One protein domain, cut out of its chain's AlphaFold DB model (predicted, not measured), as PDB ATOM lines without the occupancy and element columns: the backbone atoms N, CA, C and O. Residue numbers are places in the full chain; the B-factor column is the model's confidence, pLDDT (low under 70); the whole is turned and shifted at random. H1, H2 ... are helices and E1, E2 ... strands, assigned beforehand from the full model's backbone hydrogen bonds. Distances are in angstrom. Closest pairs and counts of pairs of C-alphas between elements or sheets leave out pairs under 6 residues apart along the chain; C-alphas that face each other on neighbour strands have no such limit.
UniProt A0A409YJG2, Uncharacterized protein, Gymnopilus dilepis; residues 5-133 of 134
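Overview. This is residues 5 to 133 of the 134 residues of an uncharacterized protein of Gymnopilus dilepis (UniProt A0A409YJG2). A twisted sheet of four parallel strands is the core, with H2 and H4 packed over one face and H5 over the other. H1 is a further piece, crossing H2 on the side away from the sheet, while the short H3 lies past the ends of E1 and E2, where a long unnamed stretch sets out on its way to E3. The printed part has 129 residues with five named helices and four named strands, in the order H1 E1 H2 E2 H3 E3 H4 E4 H5; the sheet's order is E1 E2 E3 E4, and the class is mixed. The whole is compact, with a radius of gyration of the C-alphas of 14.4 A and spans of 38 by 35 by 26 A.

Arrangement. H1, residues 5 to 21, is not on the sheet. E1, residues 29 to 33, is an edge strand. H2, residues 34 to 46, touches H1 with residues 38 to 43 alone, about perpendicular at 75 degrees; the closest C-alphas, of Glu 12 and Tyr 43, are 5.2 A apart. H2 is over E1 at a height over the sheet of 8.3 A. E2, residues 51 to 55, is parallel to E1, with N 53 and O 30 at 2.8 A. H3, residues 61 to 64, is close to H2 but not clearly touching, the closest C-alphas, of Ala 35 and Leu 64, being 7.9 A apart. E3, residues 84 to 89, is parallel to E2, with N 87 and O 54 at 2.8 A. H4, residues 90 to 99, is over E3 on the same face as H2, at a height over the sheet of 9.5 A. E4, residues 108 to 113, is the other edge strand, parallel to E3, with N 109 and O 84 at 2.8 A. H5, residues 118 to 132, is on the opposite face at a height over the sheet of 8.7 A, over E3 and, only just, E2, with 3 of its C-alphas falling on E2. E1-H2-E2, E2-H3-E3 and E3-H4-E4 are strand-helix-strand units, two parallel neighbour strands with a helix between, each with a right-handed crossover. Each O i to N i+4 pair is within hydrogen-bond range in H1 and H5, against 6 of 9 in H2 and 5 of 6 in H4; H3 is too short for one.

Along the chain. H1 begins at C-alpha 5 (134.669, 159.886, 125.353) and is 24.4 A long. H2 is 20.5 A, H4 14.7 A and H5 20.9 A long. E1 begins at C-alpha 29 (134.949, 181.407, 135.188), and H5 ends at C-alpha 132 (142.053, 186.847, 142.003).

Size, cuts and confidence. The C-alphas of Gly 66 and Gly 133, the two farthest apart, are 40.7 A apart. The printed part has no cut. The link from H3 to E3 is long, with 19 residues, and residues 20 to 25 stand free. The mean pLDDT of the printed part is 91.8, and no printed residue is under 70.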
ATOM      1  N   SER A   5     133.905 158.836 126.041       91.69
ATOM      2  CA  SER A   5     134.669 159.886 125.353       91.69
ATOM      3  C   SER A   5     133.780 160.671 124.393       91.69
ATOM      4  O   SER A   5     133.712 161.891 124.468       91.69
ATOM      5  N   ARG A   6     132.990 159.971 123.569       93.38
ATOM      6  CA  ARG A   6     132.038 160.620 122.651       93.38
ATOM      7  C   ARG A   6     130.942 161.387 123.397       93.38
ATOM      8  O   ARG A   6     130.439 162.391 122.904       93.38
ATOM      9  N   MET A   7     130.548 160.902 124.572       93.25
ATOM     10  CA  MET A   7     129.603 161.593 125.445       93.25
ATOM     11  C   MET A   7     130.193 162.908 125.977       93.25
ATOM     12  O   MET A   7     129.527 163.934 125.889       93.25
ATOM     13  N   MET A   8     131.448 162.898 126.447       94.56
ATOM     14  CA  MET A   8     132.149 164.108 126.893       94.56
ATOM     15  C   MET A   8     132.348 165.112 125.752       94.56
ATOM     16  O   MET A   8     132.050 166.285 125.940       94.56
ATOM     17  N   GLU A   9     132.733 164.662 124.553       93.31
ATOM     18  CA  GLU A   9     132.849 165.526 123.363       93.31
ATOM     19  C   GLU A   9     131.528 166.234 123.017       93.31
ATOM     20  O   GLU A   9     131.516 167.380 122.567       93.31
ATOM     21  N   ASN A  10     130.391 165.553 123.191       94.69
ATOM     22  CA  ASN A  10     129.085 166.159 122.947       94.69
ATOM     23  C   ASN A  10     128.754 167.214 124.012       94.69
ATOM     24  O   ASN A  10     128.340 168.317 123.658       94.69
ATOM     25  N   TYR A  11     128.979 166.907 125.293       94.94
ATOM     26  CA  TYR A  11     128.749 167.862 126.379       94.94
ATOM     27  C   TYR A  11     129.675 169.076 126.302       94.94
ATOM     28  O   TYR A  11     129.223 170.199 126.514       94.94
ATOM     29  N   GLU A  12     130.938 168.877 125.928       94.75
ATOM     30  CA  GLU A  12     131.880 169.959 125.647       94.75
ATOM     31  C   GLU A  12     131.347 170.879 124.543       94.75
ATOM     32  O   GLU A  12     131.318 172.097 124.717       94.75
ATOM     33  N   LYS A  13     130.890 170.315 123.414       94.62
ATOM     34  CA  LYS A  13     130.330 171.103 122.303       94.62
ATOM     35  C   LYS A  13     129.117 171.915 122.732       94.62
ATOM     36  O   LYS A  13     128.956 173.048 122.280       94.62
ATOM     37  N   ASP A  14     128.261 171.353 123.573       94.94
ATOM     38  CA  ASP A  14     127.079 172.060 124.056       94.94
ATOM     39  C   ASP A  14     127.453 173.176 125.040       94.94
ATOM     40  O   ASP A  14     126.980 174.303 124.877       94.94
ATOM     41  N   LEU A  15     128.391 172.931 125.962       94.06
ATOM     42  CA  LEU A  15     128.939 173.976 126.830       94.06
ATOM     43  C   LEU A  15     129.614 175.090 126.015       94.06
ATOM     44  O   LEU A  15     129.379 176.272 126.262       94.06
ATOM     45  N   GLN A  16     130.380 174.739 124.982       93.19
ATOM     46  CA  GLN A  16     131.021 175.706 124.092       93.19
ATOM     47  C   GLN A  16     130.009 176.596 123.368       93.19
ATOM     48  O   GLN A  16     130.230 177.803 123.263       93.19
ATOM     49  N   LYS A  17     128.893 176.037 122.887       92.88
ATOM     50  CA  LYS A  17     127.816 176.835 122.282       92.88
ATOM     51  C   LYS A  17     127.217 177.809 123.292       92.88
ATOM     52  O   LYS A  17     127.038 178.974 122.948       92.88
ATOM     53  N   ILE A  18     126.954 177.354 124.520       92.31
ATOM     54  CA  ILE A  18     126.404 178.195 125.593       92.31
ATOM     55  C   ILE A  18     127.351 179.362 125.884       92.31
ATOM     56  O   ILE A  18     126.934 180.518 125.801       92.31
ATOM     57  N   VAL A  19     128.636 179.080 126.118       91.00
ATOM     58  CA  VAL A  19     129.650 180.111 126.383       91.00
ATOM     59  C   VAL A  19     129.730 181.109 125.224       91.00
ATOM     60  O   VAL A  19     129.650 182.312 125.450       91.00
ATOM     61  N   ARG A  20     129.786 180.643 123.970       88.56
ATOM     62  CA  ARG A  20     129.820 181.537 122.797       88.56
ATOM     63  C   ARG A  20     128.553 182.382 122.649       88.56
ATOM     64  O   ARG A  20     128.637 183.522 122.207       88.56
ATOM     65  N   SER A  21     127.390 181.846 123.017       90.88
ATOM     66  CA  SER A  21     126.116 182.574 122.955       90.88
ATOM     67  C   SER A  21     125.946 183.608 124.069       90.88
ATOM     68  O   SER A  21     125.189 184.563 123.907       90.88
ATOM     69  N   SER A  22     126.683 183.464 125.177       87.19
ATOM     70  CA  SER A  22     126.577 184.350 126.343       87.19
ATOM     71  C   SER A  22     127.111 185.771 126.111       87.19
ATOM     72  O   SER A  22     126.993 186.614 126.993       87.19
ATOM     73  N   SER A  23     127.655 186.063 124.918       83.06
ATOM     74  CA  SER A  23     128.172 187.385 124.523       83.06
ATOM     75  C   SER A  23     129.192 187.974 125.509       83.06
ATOM     76  O   SER A  23     129.336 189.192 125.608       83.06
ATOM     77  N   ILE A  24     129.908 187.114 126.240       81.81
ATOM     78  CA  ILE A  24     130.951 187.533 127.173       81.81
ATOM     79  C   ILE A  24     132.212 187.954 126.396       81.81
ATOM     80  O   ILE A  24     132.670 187.212 125.524       81.81
ATOM     81  N   PRO A  25     132.793 189.134 126.682       84.25
ATOM     82  CA  PRO A  25     133.988 189.612 125.984       84.25
ATOM     83  C   PRO A  25     135.285 188.943 126.468       84.25
ATOM     84  O   PRO A  25     136.318 189.077 125.815       84.25
ATOM     85  N   PHE A  26     135.238 188.223 127.592       86.25
ATOM     86  CA  PHE A  26     136.388 187.585 128.235       86.25
ATOM     87  C   PHE A  26     136.121 186.094 128.491       86.25
ATOM     88  O   PHE A  26     134.954 185.698 128.584       86.25
ATOM     89  N   PRO A  27     137.169 185.255 128.621       89.81
ATOM     90  CA  PRO A  27     136.998 183.853 128.988       89.81
ATOM     91  C   PRO A  27     136.229 183.711 130.317       89.81
ATOM     92  O   PRO A  27     136.464 184.495 131.241       89.81
ATOM     93  N   PRO A  28     135.315 182.735 130.445       92.75
ATOM     94  CA  PRO A  28     134.468 182.611 131.627       92.75
ATOM     95  C   PRO A  28     135.231 182.052 132.833       92.75
ATOM     96  O   PRO A  28     136.241 181.361 132.677       92.75
ATOM     97  N   VAL A  29     134.685 182.270 134.030       93.62
ATOM     98  CA  VAL A  29     134.949 181.407 135.188       93.62
ATOM     99  C   VAL A  29     133.897 180.301 135.208       93.62
ATOM    100  O   VAL A  29     132.699 180.581 135.150       93.62
ATOM    101  N   ILE A  30     134.334 179.043 135.252       95.12
ATOM    102  CA  ILE A  30     133.449 177.875 135.173       95.12
ATOM    103  C   ILE A  30     133.306 177.243 136.552       95.12
ATOM    104  O   ILE A  30     134.297 176.883 137.180       95.12
ATOM    105  N   PHE A  31     132.064 177.039 136.983       95.75
ATOM    106  CA  PHE A  31     131.730 176.332 138.217       95.75
ATOM    107  C   PHE A  31     131.090 174.995 137.864       95.75
ATOM    108  O   PHE A  31     130.130 174.945 137.092       95.75
ATOM    109  N   ALA A  32     131.601 173.908 138.431       96.31
ATOM    110  CA  ALA A  32     131.061 172.576 138.209       96.31
ATOM    111  C   ALA A  32     131.012 171.782 139.511       96.31
ATOM    112  O   ALA A  32     131.894 171.916 140.356       96.31
ATOM    113  N   ARG A  33     129.983 170.942 139.667       95.19
ATOM    114  CA  ARG A  33     129.764 170.137 140.877       95.19
ATOM    115  C   ARG A  33     129.649 168.651 140.554       95.19
ATOM    116  O   ARG A  33     128.920 168.268 139.637       95.19
ATOM    117  N   GLY A  34     130.313 167.807 141.341       94.56
ATOM    118  CA  GLY A  34     130.222 166.352 141.211       94.56
ATOM    119  C   GLY A  34     130.634 165.865 139.819       94.56
ATOM    120  O   GLY A  34     131.639 166.301 139.271       94.56
ATOM    121  N   ALA A  35     129.843 164.980 139.207       93.75
ATOM    122  CA  ALA A  35     130.161 164.429 137.885       93.75
ATOM    123  C   ALA A  35     130.226 165.488 136.764       93.75
ATOM    124  O   ALA A  35     130.891 165.257 135.757       93.75
ATOM    125  N   ALA A  36     129.603 166.663 136.936       94.94
ATOM    126  CA  ALA A  36     129.710 167.755 135.967       94.94
ATOM    127  C   ALA A  36     131.132 168.337 135.884       94.94
ATOM    128  O   ALA A  36     131.474 168.947 134.871       94.94
ATOM    129  N   CYS A  37     131.980 168.109 136.898       95.56
ATOM    130  CA  CYS A  37     133.399 168.464 136.852       95.56
ATOM    131  C   CYS A  37     134.093 167.860 135.626       95.56
ATOM    132  O   CYS A  37     134.865 168.558 134.984       95.56
ATOM    133  N   LEU A  38     133.724 166.641 135.210       94.81
ATOM    134  CA  LEU A  38     134.302 166.006 134.021       94.81
ATOM    135  C   LEU A  38     134.022 166.807 132.745       94.81
ATOM    136  O   LEU A  38     134.873 166.886 131.863       94.81
ATOM    137  N   ILE A  39     132.837 167.410 132.640       95.12
ATOM    138  CA  ILE A  39     132.453 168.223 131.481       95.12
ATOM    139  C   ILE A  39     133.271 169.516 131.468       95.12
ATOM    140  O   ILE A  39     133.804 169.893 130.427       95.12
ATOM    141  N   ALA A  40     133.404 170.170 132.625       95.50
ATOM    142  CA  ALA A  40     134.198 171.387 132.755       95.50
ATOM    143  C   ALA A  40     135.688 171.134 132.476       95.50
ATOM    144  O   ALA A  40     136.304 171.888 131.730       95.50
ATOM    145  N   GLU A  41     136.244 170.038 132.994       94.00
ATOM    146  CA  GLU A  41     137.627 169.618 132.744       94.00
ATOM    147  C   GLU A  41     137.866 169.213 131.280       94.00
ATOM    148  O   GLU A  41     138.915 169.518 130.709       94.00
ATOM    149  N   THR A  42     136.878 168.591 130.628       93.94
ATOM    150  CA  THR A  42     136.934 168.338 129.177       93.94
ATOM    151  C   THR A  42     136.947 169.659 128.408       93.94
ATOM    152  O   THR A  42     137.772 169.847 127.520       93.94
ATOM    153  N   TYR A  43     136.082 170.606 128.779       93.75
ATOM    154  CA  TYR A  43     135.995 171.906 128.120       93.75
ATOM    155  C   TYR A  43     137.291 172.708 128.219       93.75
ATOM    156  O   TYR A  43     137.803 173.159 127.194       93.75
ATOM    157  N   ILE A  44     137.853 172.855 129.418       92.50
ATOM    158  CA  ILE A  44     139.090 173.624 129.633       92.50
ATOM    159  C   ILE A  44     140.326 172.964 129.007       92.50
ATOM    160  O   ILE A  44     141.317 173.643 128.762       92.50
ATOM    161  N   SER A  45     140.264 171.666 128.679       90.44
ATOM    162  CA  SER A  45     141.338 170.991 127.937       90.44
ATOM    163  C   SER A  45     141.474 171.504 126.493       90.44
ATOM    164  O   SER A  45     142.554 171.396 125.916       90.44
ATOM    165  N   SER A  46     140.413 172.087 125.919       88.56
ATOM    166  CA  SER A  46     140.396 172.571 124.526       88.56
ATOM    167  C   SER A  46     139.939 174.027 124.370       88.56
ATOM    168  O   SER A  46     139.876 174.535 123.248       88.56
ATOM    169  N   ASN A  47     139.567 174.706 125.458       90.81
ATOM    170  CA  ASN A  47     138.978 176.044 125.429       90.81
ATOM    171  C   ASN A  47     139.531 176.907 126.574       90.81
ATOM    172  O   ASN A  47     139.748 176.397 127.671       90.81
ATOM    173  N   PRO A  48     139.724 178.219 126.360       89.50
ATOM    174  CA  PRO A  48     140.213 179.109 127.405       89.50
ATOM    175  C   PRO A  48     139.155 179.347 128.492       89.50
ATOM    176  O   PRO A  48     137.969 179.510 128.198       89.50
ATOM    177  N   ALA A  49     139.608 179.454 129.739       92.00
ATOM    178  CA  ALA A  49     138.824 179.895 130.889       92.00
ATOM    179  C   ALA A  49     139.675 180.833 131.756       92.00
ATOM    180  O   ALA A  49     140.892 180.677 131.829       92.00
ATOM    181  N   SER A  50     139.033 181.804 132.405       92.88
ATOM    182  CA  SER A  50     139.700 182.709 133.358       92.88
ATOM    183  C   SER A  50     139.832 182.075 134.744       92.88
ATOM    184  O   SER A  50     140.681 182.479 135.530       92.88
ATOM    185  N   GLY A  51     139.010 181.066 135.037       94.06
ATOM    186  CA  GLY A  51     139.075 180.299 136.271       94.06
ATOM    187  C   GLY A  51     138.219 179.037 136.200       94.06
ATOM    188  O   GLY A  51     137.265 178.962 135.422       94.06
ATOM    189  N   LEU A  52     138.549 178.044 137.021       96.19
ATOM    190  CA  LEU A  52     137.775 176.812 137.162       96.19
ATOM    191  C   LEU A  52     137.566 176.488 138.637       96.19
ATOM    192  O   LEU A  52     138.522 176.380 139.395       96.19
ATOM    193  N   VAL A  53     136.318 176.266 139.030       97.12
ATOM    194  CA  VAL A  53     135.953 175.843 140.381       97.12
ATOM    195  C   VAL A  53     135.300 174.468 140.320       97.12
ATOM    196  O   VAL A  53     134.210 174.298 139.764       97.12
ATOM    197  N   LEU A  54     135.967 173.480 140.912       96.75
ATOM    198  CA  LEU A  54     135.510 172.098 141.009       96.75
ATOM    199  C   LEU A  54     134.947 171.834 142.409       96.75
ATOM    200  O   LEU A  54     135.688 171.730 143.383       96.75
ATOM    201  N   ILE A  55     133.630 171.707 142.519       96.81
ATOM    202  CA  ILE A  55     132.920 171.479 143.780       96.81
ATOM    203  C   ILE A  55     132.660 169.981 143.943       96.81
ATOM    204  O   ILE A  55     131.841 169.386 143.243       96.81
ATOM    205  N   SER A  56     133.331 169.367 144.910       95.50
ATOM    206  CA  SER A  56     133.285 167.936 145.201       95.50
ATOM    207  C   SER A  56     133.503 167.078 143.944       95.50
ATOM    208  O   SER A  56     132.627 166.270 143.598       95.50
ATOM    209  N   PRO A  57     134.639 167.237 143.237       95.44
ATOM    210  CA  PRO A  57     134.918 166.433 142.059       95.44
ATOM    211  C   PRO A  57     135.015 164.939 142.420       95.44
ATOM    212  O   PRO A  57     135.288 164.571 143.572       95.44
ATOM    213  N   PRO A  58     134.804 164.041 141.445       93.88
ATOM    214  CA  PRO A  58     135.088 162.624 141.611       93.88
ATOM    215  C   PRO A  58     136.568 162.390 141.930       93.88
ATOM    216  O   PRO A  58     137.453 163.137 141.509       93.88
ATOM    217  N   ILE A  59     136.846 161.329 142.685       92.56
ATOM    218  CA  ILE A  59     138.225 160.967 143.037       92.56
ATOM    219  C   ILE A  59     138.980 160.469 141.797       92.56
ATOM    220  O   ILE A  59     140.153 160.792 141.625       92.56
ATOM    221  N   SER A  60     138.296 159.701 140.949       91.44
ATOM    222  CA  SER A  60     138.786 159.171 139.680       91.44
ATOM    223  C   SER A  60     137.618 159.023 138.708       91.44
ATOM    224  O   SER A  60     136.492 158.725 139.116       91.44
ATOM    225  N   ASN A  61     137.892 159.158 137.413       91.75
ATOM    226  CA  ASN A  61     136.921 158.870 136.359       91.75
ATOM    227  C   ASN A  61     136.501 157.391 136.370       91.75
ATOM    228  O   ASN A  61     135.366 157.063 136.022       91.75
ATOM    229  N   ALA A  62     137.383 156.494 136.821       90.88
ATOM    230  CA  ALA A  62     137.082 155.071 136.949       90.88
ATOM    231  C   ALA A  62     135.948 154.793 137.953       90.88
ATOM    232  O   ALA A  62     135.162 153.870 137.735       90.88
ATOM    233  N   ASP A  63     135.810 155.618 138.998       90.31
ATOM    234  CA  ASP A  63     134.785 155.451 140.038       90.31
ATOM    235  C   ASP A  63     133.362 155.735 139.509       90.31
ATOM    236  O   ASP A  63     132.369 155.384 140.147       90.31
ATOM    237  N   LEU A  64     133.246 156.362 138.332       91.00
ATOM    238  CA  LEU A  64     131.973 156.700 137.693       91.00
ATOM    239  C   LEU A  64     131.529 155.693 136.622       91.00
ATOM    240  O   LEU A  64     130.431 155.828 136.069       91.00
ATOM    241  N   VAL A  65     132.348 154.689 136.305       92.19
ATOM    242  CA  VAL A  65     132.019 153.686 135.284       92.19
ATOM    243  C   VAL A  65     130.861 152.807 135.757       92.19
ATOM    244  O   VAL A  65     130.859 152.302 136.875       92.19
ATOM    245  N   GLY A  66     129.855 152.626 134.901       87.06
ATOM    246  CA  GLY A  66     128.651 151.850 135.208       87.06
ATOM    247  C   GLY A  66     127.585 152.611 136.005       87.06
ATOM    248  O   GLY A  66     126.471 152.111 136.133       87.06
ATOM    249  N   THR A  67     127.889 153.820 136.491       89.88
ATOM    250  CA  THR A  67     126.911 154.717 137.126       89.88
ATOM    251  C   THR A  67     126.605 155.909 136.224       89.88
ATOM    252  O   THR A  67     125.503 156.011 135.691       89.88
ATOM    253  N   MET A  68     127.593 156.777 136.001       89.81
ATOM    254  CA  MET A  68     127.476 157.997 135.190       89.81
ATOM    255  C   MET A  68     128.208 157.885 133.849       89.81
ATOM    256  O   MET A  68     127.866 158.584 132.900       89.81
ATOM    257  N   LEU A  69     129.213 157.009 133.753       91.56
ATOM    258  CA  LEU A  69     130.006 156.786 132.547       91.56
ATOM    259  C   LEU A  69     129.706 155.403 131.940       91.56
ATOM    260  O   LEU A  69     129.905 154.388 132.613       91.56
ATOM    261  N   PRO A  70     129.278 155.324 130.665       90.44
ATOM    262  CA  PRO A  70     129.032 154.048 129.983       90.44
ATOM    263  C   PRO A  70     130.271 153.151 129.844       90.44
ATOM    264  O   PRO A  70     130.167 151.928 129.877       90.44
ATOM    265  N   THR A  71     131.443 153.755 129.657       93.50
ATOM    266  CA  THR A  71     132.745 153.086 129.497       93.50
ATOM    267  C   THR A  71     133.827 153.805 130.305       93.50
ATOM    268  O   THR A  71     133.621 154.930 130.761       93.50
ATOM    269  N   GLY A  72     135.009 153.200 130.444       90.94
ATOM    270  CA  GLY A  72     136.172 153.888 131.011       90.94
ATOM    271  C   GLY A  72     136.486 155.194 130.270       90.94
ATOM    272  O   GLY A  72     136.353 155.263 129.046       90.94
ATOM    273  N   LEU A  73     136.886 156.215 131.025       91.19
ATOM    274  CA  LEU A  73     137.341 157.510 130.526       91.19
ATOM    275  C   LEU A  73     138.742 157.770 131.088       91.19
ATOM    276  O   LEU A  73     138.994 157.491 132.261       91.19
ATOM    277  N   LYS A  74     139.657 158.269 130.251       89.75
ATOM    278  CA  LYS A  74     141.017 158.624 130.677       89.75
ATOM    279  C   LYS A  74     140.951 159.730 131.737       89.75
ATOM    280  O   LYS A  74     140.070 160.584 131.676       89.75
ATOM    281  N   GLU A  75     141.872 159.714 132.694       88.75
ATOM    282  CA  GLU A  75     142.057 160.843 133.609       88.75
ATOM    283  C   GLU A  75     142.569 162.073 132.852       88.75
ATOM    284  O   GLU A  75     143.321 161.946 131.881       88.75
ATOM    285  N   PHE A  76     142.166 163.255 133.309       86.25
ATOM    286  CA  PHE A  76     142.522 164.515 132.665       86.25
ATOM    287  C   PHE A  76     144.006 164.844 132.837       86.25
ATOM    288  O   PHE A  76     144.547 164.709 133.936       86.25
ATOM    289  N   ASP A  77     144.648 165.334 131.775       83.56
ATOM    290  CA  ASP A  77     146.084 165.640 131.703       83.56
ATOM    291  C   ASP A  77     146.407 167.084 131.269       83.56
ATOM    292  O   ASP A  77     147.569 167.388 131.011       83.56
ATOM    293  N   TYR A  78     145.424 167.992 131.274       81.19
ATOM    294  CA  TYR A  78     145.643 169.416 130.992       81.19
ATOM    295  C   TYR A  78     146.650 170.071 131.960       81.19
ATOM    296  O   TYR A  78     146.798 169.657 133.123       81.19
ATOM    297  N   GLU A  79     147.333 171.108 131.471       79.75
ATOM    298  CA  GLU A  79     148.260 171.931 132.253       79.75
ATOM    299  C   GLU A  79     147.497 172.913 133.153       79.75
ATOM    300  O   GLU A  79     146.552 173.575 132.725       79.75
ATOM    301  N   VAL A  80     147.924 173.032 134.413       79.56
ATOM    302  CA  VAL A  80     147.351 173.979 135.384       79.56
ATOM    303  C   VAL A  80     147.996 175.353 135.172       79.56
ATOM    304  O   VAL A  80     148.840 175.786 135.949       79.56
ATOM    305  N   GLY A  81     147.668 175.988 134.045       84.12
ATOM    306  CA  GLY A  81     148.222 177.287 133.634       84.12
ATOM    307  C   GLY A  81     147.348 178.495 133.984       84.12
ATOM    308  O   GLY A  81     147.677 179.615 133.607       84.12
ATOM    309  N   PHE A  82     146.220 178.275 134.656       90.00
ATOM    310  CA  PHE A  82     145.238 179.297 135.014       90.00
ATOM    311  C   PHE A  82     144.652 178.990 136.405       90.00
ATOM    312  O   PHE A  82     144.852 177.878 136.899       90.00
ATOM    313  N   PRO A  83     143.953 179.937 137.057       95.00
ATOM    314  CA  PRO A  83     143.425 179.724 138.402       95.00
ATOM    315  C   PRO A  83     142.421 178.566 138.476       95.00
ATOM    316  O   PRO A  83     141.395 178.567 137.789       95.00
ATOM    317  N   ILE A  84     142.691 177.587 139.343       95.50
ATOM    318  CA  ILE A  84     141.788 176.466 139.616       95.50
ATOM    319  C   ILE A  84     141.595 176.339 141.122       95.50
ATOM    320  O   ILE A  84     142.574 176.247 141.859       95.50
ATOM    321  N   ALA A  85     140.344 176.249 141.564       96.62
ATOM    322  CA  ALA A  85     139.986 175.922 142.936       96.62
ATOM    323  C   ALA A  85     139.237 174.591 143.017       96.62
ATOM    324  O   ALA A  85     138.349 174.301 142.214       96.62
ATOM    325  N   VAL A  86     139.543 173.797 144.043       96.94
ATOM    326  CA  VAL A  86     138.768 172.609 144.411       96.94
ATOM    327  C   VAL A  86     138.117 172.835 145.766       96.94
ATOM    328  O   VAL A  86     138.804 173.101 146.755       96.94
ATOM    329  N   VAL A  87     136.793 172.691 145.814       97.38
ATOM    330  CA  VAL A  87     135.991 172.824 147.034       97.38
ATOM    331  C   VAL A  87     135.497 171.457 147.473       97.38
ATOM    332  O   VAL A  87     134.793 170.793 146.721       97.38
ATOM    333  N   ASP A  88     135.821 171.017 148.684       96.94
ATOM    334  CA  ASP A  88     135.245 169.790 149.254       96.94
ATOM    335  C   ASP A  88     135.282 169.833 150.790       96.94
ATOM    336  O   ASP A  88     135.912 170.709 151.398       96.94
ATOM    337  N   THR A  89     134.610 168.875 151.428       95.94
ATOM    338  CA  THR A  89     134.688 168.691 152.877       95.94
ATOM    339  C   THR A  89     136.097 168.289 153.302       95.94
ATOM    340  O   THR A  89     136.854 167.698 152.531       95.94
ATOM    341  N   PHE A  90     136.463 168.567 154.555       93.25
ATOM    342  CA  PHE A  90     137.788 168.223 155.091       93.25
ATOM    343  C   PHE A  90     138.168 166.748 154.881       93.25
ATOM    344  O   PHE A  90     139.292 166.452 154.473       93.25
ATOM    345  N   GLU A  91     137.227 165.835 155.125       92.38
ATOM    346  CA  GLU A  91     137.431 164.389 154.993       92.38
ATOM    347  C   GLU A  91     137.666 163.981 153.535       92.38
ATOM    348  O   GLU A  91     138.643 163.300 153.216       92.38
ATOM    349  N   ARG A  92     136.805 164.449 152.623       93.56
ATOM    350  CA  ARG A  92     136.924 164.139 151.195       93.56
ATOM    351  C   ARG A  92     138.140 164.797 150.563       93.56
ATOM    352  O   ARG A  92     138.804 164.176 149.737       93.56
ATOM    353  N   MET A  93     138.497 166.001 150.999       94.38
ATOM    354  CA  MET A  93     139.678 166.705 150.510       94.38
ATOM    355  C   MET A  93     140.973 165.940 150.810       94.38
ATOM    356  O   MET A  93     141.900 165.945 149.998       94.38
ATOM    357  N   ALA A  94     141.047 165.246 151.952       92.38
ATOM    358  CA  ALA A  94     142.185 164.386 152.265       92.38
ATOM    359  C   ALA A  94     142.314 163.229 151.256       92.38
ATOM    360  O   ALA A  94     143.416 162.951 150.782       92.38
ATOM    361  N   LEU A  95     141.194 162.609 150.872       92.69
ATOM    362  CA  LEU A  95     141.160 161.558 149.849       92.69
ATOM    363  C   LEU A  95     141.505 162.102 148.457       92.69
ATOM    364  O   LEU A  95     142.294 161.494 147.732       92.69
ATOM    365  N   LEU A  96     140.959 163.267 148.098       92.88
ATOM    366  CA  LEU A  96     141.226 163.930 146.824       92.88
ATOM    367  C   LEU A  96     142.711 164.265 146.667       92.88
ATOM    368  O   LEU A  96     143.304 163.889 145.661       92.88
ATOM    369  N   ARG A  97     143.363 164.852 147.677       90.50
ATOM    370  CA  ARG A  97     144.816 165.111 147.628       90.50
ATOM    371  C   ARG A  97     145.646 163.843 147.451       90.50
ATOM    372  O   ARG A  97     146.700 163.876 146.825       90.50
ATOM    373  N   GLN A  98     145.186 162.715 147.984       88.69
ATOM    374  CA  GLN A  98     145.908 161.455 147.848       88.69
ATOM    375  C   GLN A  98     145.745 160.815 146.477       88.69
ATOM    376  O   GLN A  98     146.650 160.100 146.067       88.69
ATOM    377  N   ARG A  99     144.630 161.018 145.767       88.38
ATOM    378  CA  ARG A  99     144.279 160.206 144.584       88.38
ATOM    379  C   ARG A  99     143.977 161.004 143.315       88.38
ATOM    380  O   ARG A  99     144.253 160.495 142.236       88.38
ATOM    381  N   ASN A 100     143.475 162.227 143.433       87.00
ATOM    382  CA  ASN A 100     143.122 163.077 142.301       87.00
ATOM    383  C   ASN A 100     144.334 163.927 141.874       87.00
ATOM    384  O   ASN A 100     144.949 164.608 142.696       87.00
ATOM    385  N   ARG A 101     144.690 163.883 140.581       86.06
ATOM    386  CA  ARG A 101     145.869 164.579 140.030       86.06
ATOM    387  C   ARG A 101     145.800 166.092 140.233       86.06
ATOM    388  O   ARG A 101     146.799 166.684 140.629       86.06
ATOM    389  N   VAL A 102     144.643 166.698 139.976       86.44
ATOM    390  CA  VAL A 102     144.439 168.152 140.063       86.44
ATOM    391  C   VAL A 102     144.717 168.619 141.488       86.44
ATOM    392  O   VAL A 102     145.506 169.529 141.705       86.44
ATOM    393  N   CYS A 103     144.198 167.892 142.478       87.44
ATOM    394  CA  CYS A 103     144.383 168.207 143.898       87.44
ATOM    395  C   CYS A 103     145.816 168.001 144.423       87.44
ATOM    396  O   CYS A 103     146.103 168.386 145.558       87.44
ATOM    397  N   ARG A 104     146.702 167.355 143.650       86.50
ATOM    398  CA  ARG A 104     148.127 167.192 143.987       86.50
ATOM    399  C   ARG A 104     148.995 168.336 143.466       86.50
ATOM    400  O   ARG A 104     150.135 168.450 143.901       86.50
ATOM    401  N   SER A 105     148.491 169.129 142.525       87.31
ATOM    402  CA  SER A 105     149.220 170.276 141.994       87.31
ATOM    403  C   SER A 105     149.251 171.402 143.025       87.31
ATOM    404  O   SER A 105     148.219 171.748 143.594       87.31
ATOM    405  N   GLU A 106     150.423 172.001 143.245       85.56
ATOM    406  CA  GLU A 106     150.566 173.177 144.117       85.56
ATOM    407  C   GLU A 106     149.941 174.439 143.508       85.56
ATOM    408  O   GLU A 106     149.644 175.382 144.231       85.56
ATOM    409  N   ALA A 107     149.699 174.441 142.192       88.00
ATOM    410  CA  ALA A 107     149.044 175.537 141.480       88.00
ATOM    411  C   ALA A 107     147.507 175.532 141.618       88.00
ATOM    412  O   ALA A 107     146.839 176.364 141.013       88.00
ATOM    413  N   VAL A 108     146.940 174.571 142.359       92.88
ATOM    414  CA  VAL A 108     145.494 174.452 142.580       92.88
ATOM    415  C   VAL A 108     145.156 174.873 144.003       92.88
ATOM    416  O   VAL A 108     145.654 174.297 144.975       92.88
ATOM    417  N   ASP A 109     144.244 175.829 144.127       95.12
ATOM    418  CA  ASP A 109     143.746 176.295 145.409       95.12
ATOM    419  C   ASP A 109     142.776 175.285 146.022       95.12
ATOM    420  O   ASP A 109     141.875 174.747 145.378       95.12
ATOM    421  N   ILE A 110     142.957 175.015 147.312       95.62
ATOM    422  CA  ILE A 110     142.179 174.011 148.035       95.62
ATOM    423  C   ILE A 110     141.285 174.707 149.056       95.62
ATOM    424  O   ILE A 110     141.743 175.113 150.125       95.62
ATOM    425  N   LEU A 111     139.993 174.787 148.745       95.56
ATOM    426  CA  LEU A 111     138.983 175.438 149.571       95.56
ATOM    427  C   LEU A 111     138.260 174.378 150.411       95.56
ATOM    428  O   LEU A 111     137.467 173.580 149.915       95.56
ATOM    429  N   ARG A 112     138.568 174.322 151.709       94.88
ATOM    430  CA  ARG A 112     137.966 173.343 152.626       94.88
ATOM    431  C   ARG A 112     136.772 173.950 153.334       94.88
ATOM    432  O   ARG A 112     136.913 174.963 154.014       94.88
ATOM    433  N   VAL A 113     135.638 173.274 153.232       93.94
ATOM    434  CA  VAL A 113     134.397 173.641 153.921       93.94
ATOM    435  C   VAL A 113     134.010 172.554 154.920       93.94
ATOM    436  O   VAL A 113     134.417 171.396 154.791       93.94
ATOM    437  N   LYS A 114     133.253 172.902 155.958       91.50
ATOM    438  CA  LYS A 114     132.704 171.914 156.899       91.50
ATOM    439  C   LYS A 114     131.614 171.101 156.221       91.50
ATOM    440  O   LYS A 114     131.577 169.881 156.354       91.50
ATOM    441  N   THR A 115     130.753 171.785 155.477       90.38
ATOM    442  CA  THR A 115     129.625 171.205 154.759       90.38
ATOM    443  C   THR A 115     129.558 171.751 153.341       90.38
ATOM    444  O   THR A 115     129.915 172.893 153.080       90.38
ATOM    445  N   LEU A 116     129.069 170.941 152.403       90.19
ATOM    446  CA  LEU A 116     128.817 171.370 151.022       90.19
ATOM    447  C   LEU A 116     127.438 172.034 150.881       90.19
ATOM    448  O   LEU A 116     126.698 171.750 149.933       90.19
ATOM    449  N   THR A 117     127.069 172.864 151.858       89.44
ATOM    450  CA  THR A 117     125.905 173.745 151.732       89.44
ATOM    451  C   THR A 117     126.230 174.847 150.737       89.44
ATOM    452  O   THR A 117     127.393 175.238 150.579       89.44
ATOM    453  N   ASP A 118     125.204 175.331 150.043       84.69
ATOM    454  CA  ASP A 118     125.404 176.333 149.001       84.69
ATOM    455  C   ASP A 118     125.953 177.639 149.596       84.69
ATOM    456  O   ASP A 118     126.851 178.226 149.011       84.69
ATOM    457  N   GLU A 119     125.531 178.029 150.803       89.38
ATOM    458  CA  GLU A 119     126.034 179.225 151.496       89.38
ATOM    459  C   GLU A 119     127.531 179.140 151.838       89.38
ATOM    460  O   GLU A 119     128.300 180.025 151.470       89.38
ATOM    461  N   GLU A 120     127.974 178.075 152.517       91.12
ATOM    462  CA  GLU A 120     129.380 177.937 152.930       91.12
ATOM    463  C   GLU A 120     130.305 177.804 151.713       91.12
ATOM    464  O   GLU A 120     131.382 178.403 151.664       91.12
ATOM    465  N   THR A 121     129.848 177.059 150.703       92.50
ATOM    466  CA  THR A 121     130.550 176.894 149.429       92.50
ATOM    467  C   THR A 121     130.659 178.226 148.692       92.50
ATOM    468  O   THR A 121     131.745 178.581 148.240       92.50
ATOM    469  N   PHE A 122     129.563 178.984 148.600       92.25
ATOM    470  CA  PHE A 122     129.532 180.266 147.902       92.25
ATOM    471  C   PHE A 122     130.451 181.289 148.569       92.25
ATOM    472  O   PHE A 122     131.264 181.892 147.881       92.25
ATOM    473  N   VAL A 123     130.425 181.402 149.900       94.56
ATOM    474  CA  VAL A 123     131.321 182.307 150.643       94.56
ATOM    475  C   VAL A 123     132.796 181.941 150.445       94.56
ATOM    476  O   VAL A 123     133.649 182.821 150.337       94.56
ATOM    477  N   ALA A 124     133.131 180.647 150.415       94.25
ATOM    478  CA  ALA A 124     134.507 180.213 150.166       94.25
ATOM    479  C   ALA A 124     134.972 180.579 148.748       94.25
ATOM    480  O   ALA A 124     136.106 181.018 148.563       94.25
ATOM    481  N   VAL A 125     134.086 180.410 147.766       94.69
ATOM    482  CA  VAL A 125     134.340 180.721 146.359       94.69
ATOM    483  C   VAL A 125     134.420 182.228 146.112       94.69
ATOM    484  O   VAL A 125     135.332 182.666 145.424       94.69
ATOM    485  N   GLU A 126     133.528 183.025 146.699       94.69
ATOM    486  CA  GLU A 126     133.528 184.492 146.608       94.69
ATOM    487  C   GLU A 126     134.864 185.067 147.086       94.69
ATOM    488  O   GLU A 126     135.529 185.791 146.356       94.69
ATOM    489  N   ARG A 127     135.342 184.622 148.254       95.62
ATOM    490  CA  ARG A 127     136.657 185.027 148.777       95.62
ATOM    491  C   ARG A 127     137.813 184.662 147.852       95.62
ATOM    492  O   ARG A 127     138.821 185.359 147.841       95.62
ATOM    493  N   TRP A 128     137.705 183.541 147.146       96.25
ATOM    494  CA  TRP A 128     138.717 183.124 146.180       96.25
ATOM    495  C   TRP A 128     138.686 184.005 144.925       96.25
ATOM    496  O   TRP A 128     139.740 184.425 144.461       96.25
ATOM    497  N   LEU A 129     137.499 184.363 144.426       94.88
ATOM    498  CA  LEU A 129     137.350 185.309 143.313       94.88
ATOM    499  C   LEU A 129     137.902 186.696 143.671       94.88
ATOM    500  O   LEU A 129     138.708 187.237 142.913       94.88
ATOM    501  N   ASP A 130     137.585 187.203 144.866       94.25
ATOM    502  CA  ASP A 130     138.107 188.478 145.377       94.25
ATOM    503  C   ASP A 130     139.645 188.502 145.405       94.25
ATOM    504  O   ASP A 130     140.269 189.509 145.066       94.25
ATOM    505  N   GLN A 131     140.284 187.388 145.789       93.44
ATOM    506  CA  GLN A 131     141.747 187.259 145.809       93.44
ATOM    507  C   GLN A 131     142.366 187.293 144.409       93.44
ATOM    508  O   GLN A 131     143.489 187.775 144.250       93.44
ATOM    509  N   LEU A 132     141.645 186.793 143.406       90.31
ATOM    510  CA  LEU A 132     142.053 186.847 142.003       90.31
ATOM    511  C   LEU A 132     141.748 188.200 141.346       90.31
ATOM    512  O   LEU A 132     142.253 188.467 140.256       90.31
ATOM    513  N   GLY A 133     140.952 189.054 141.999       87.69
ATOM    514  CA  GLY A 133     140.487 190.325 141.448       87.69
ATOM    515  C   GLY A 133     139.462 190.159 140.322       87.69
ATOM    516  O   GLY A 133     139.445 190.985 139.406       87.69
TER     517      GLY A 133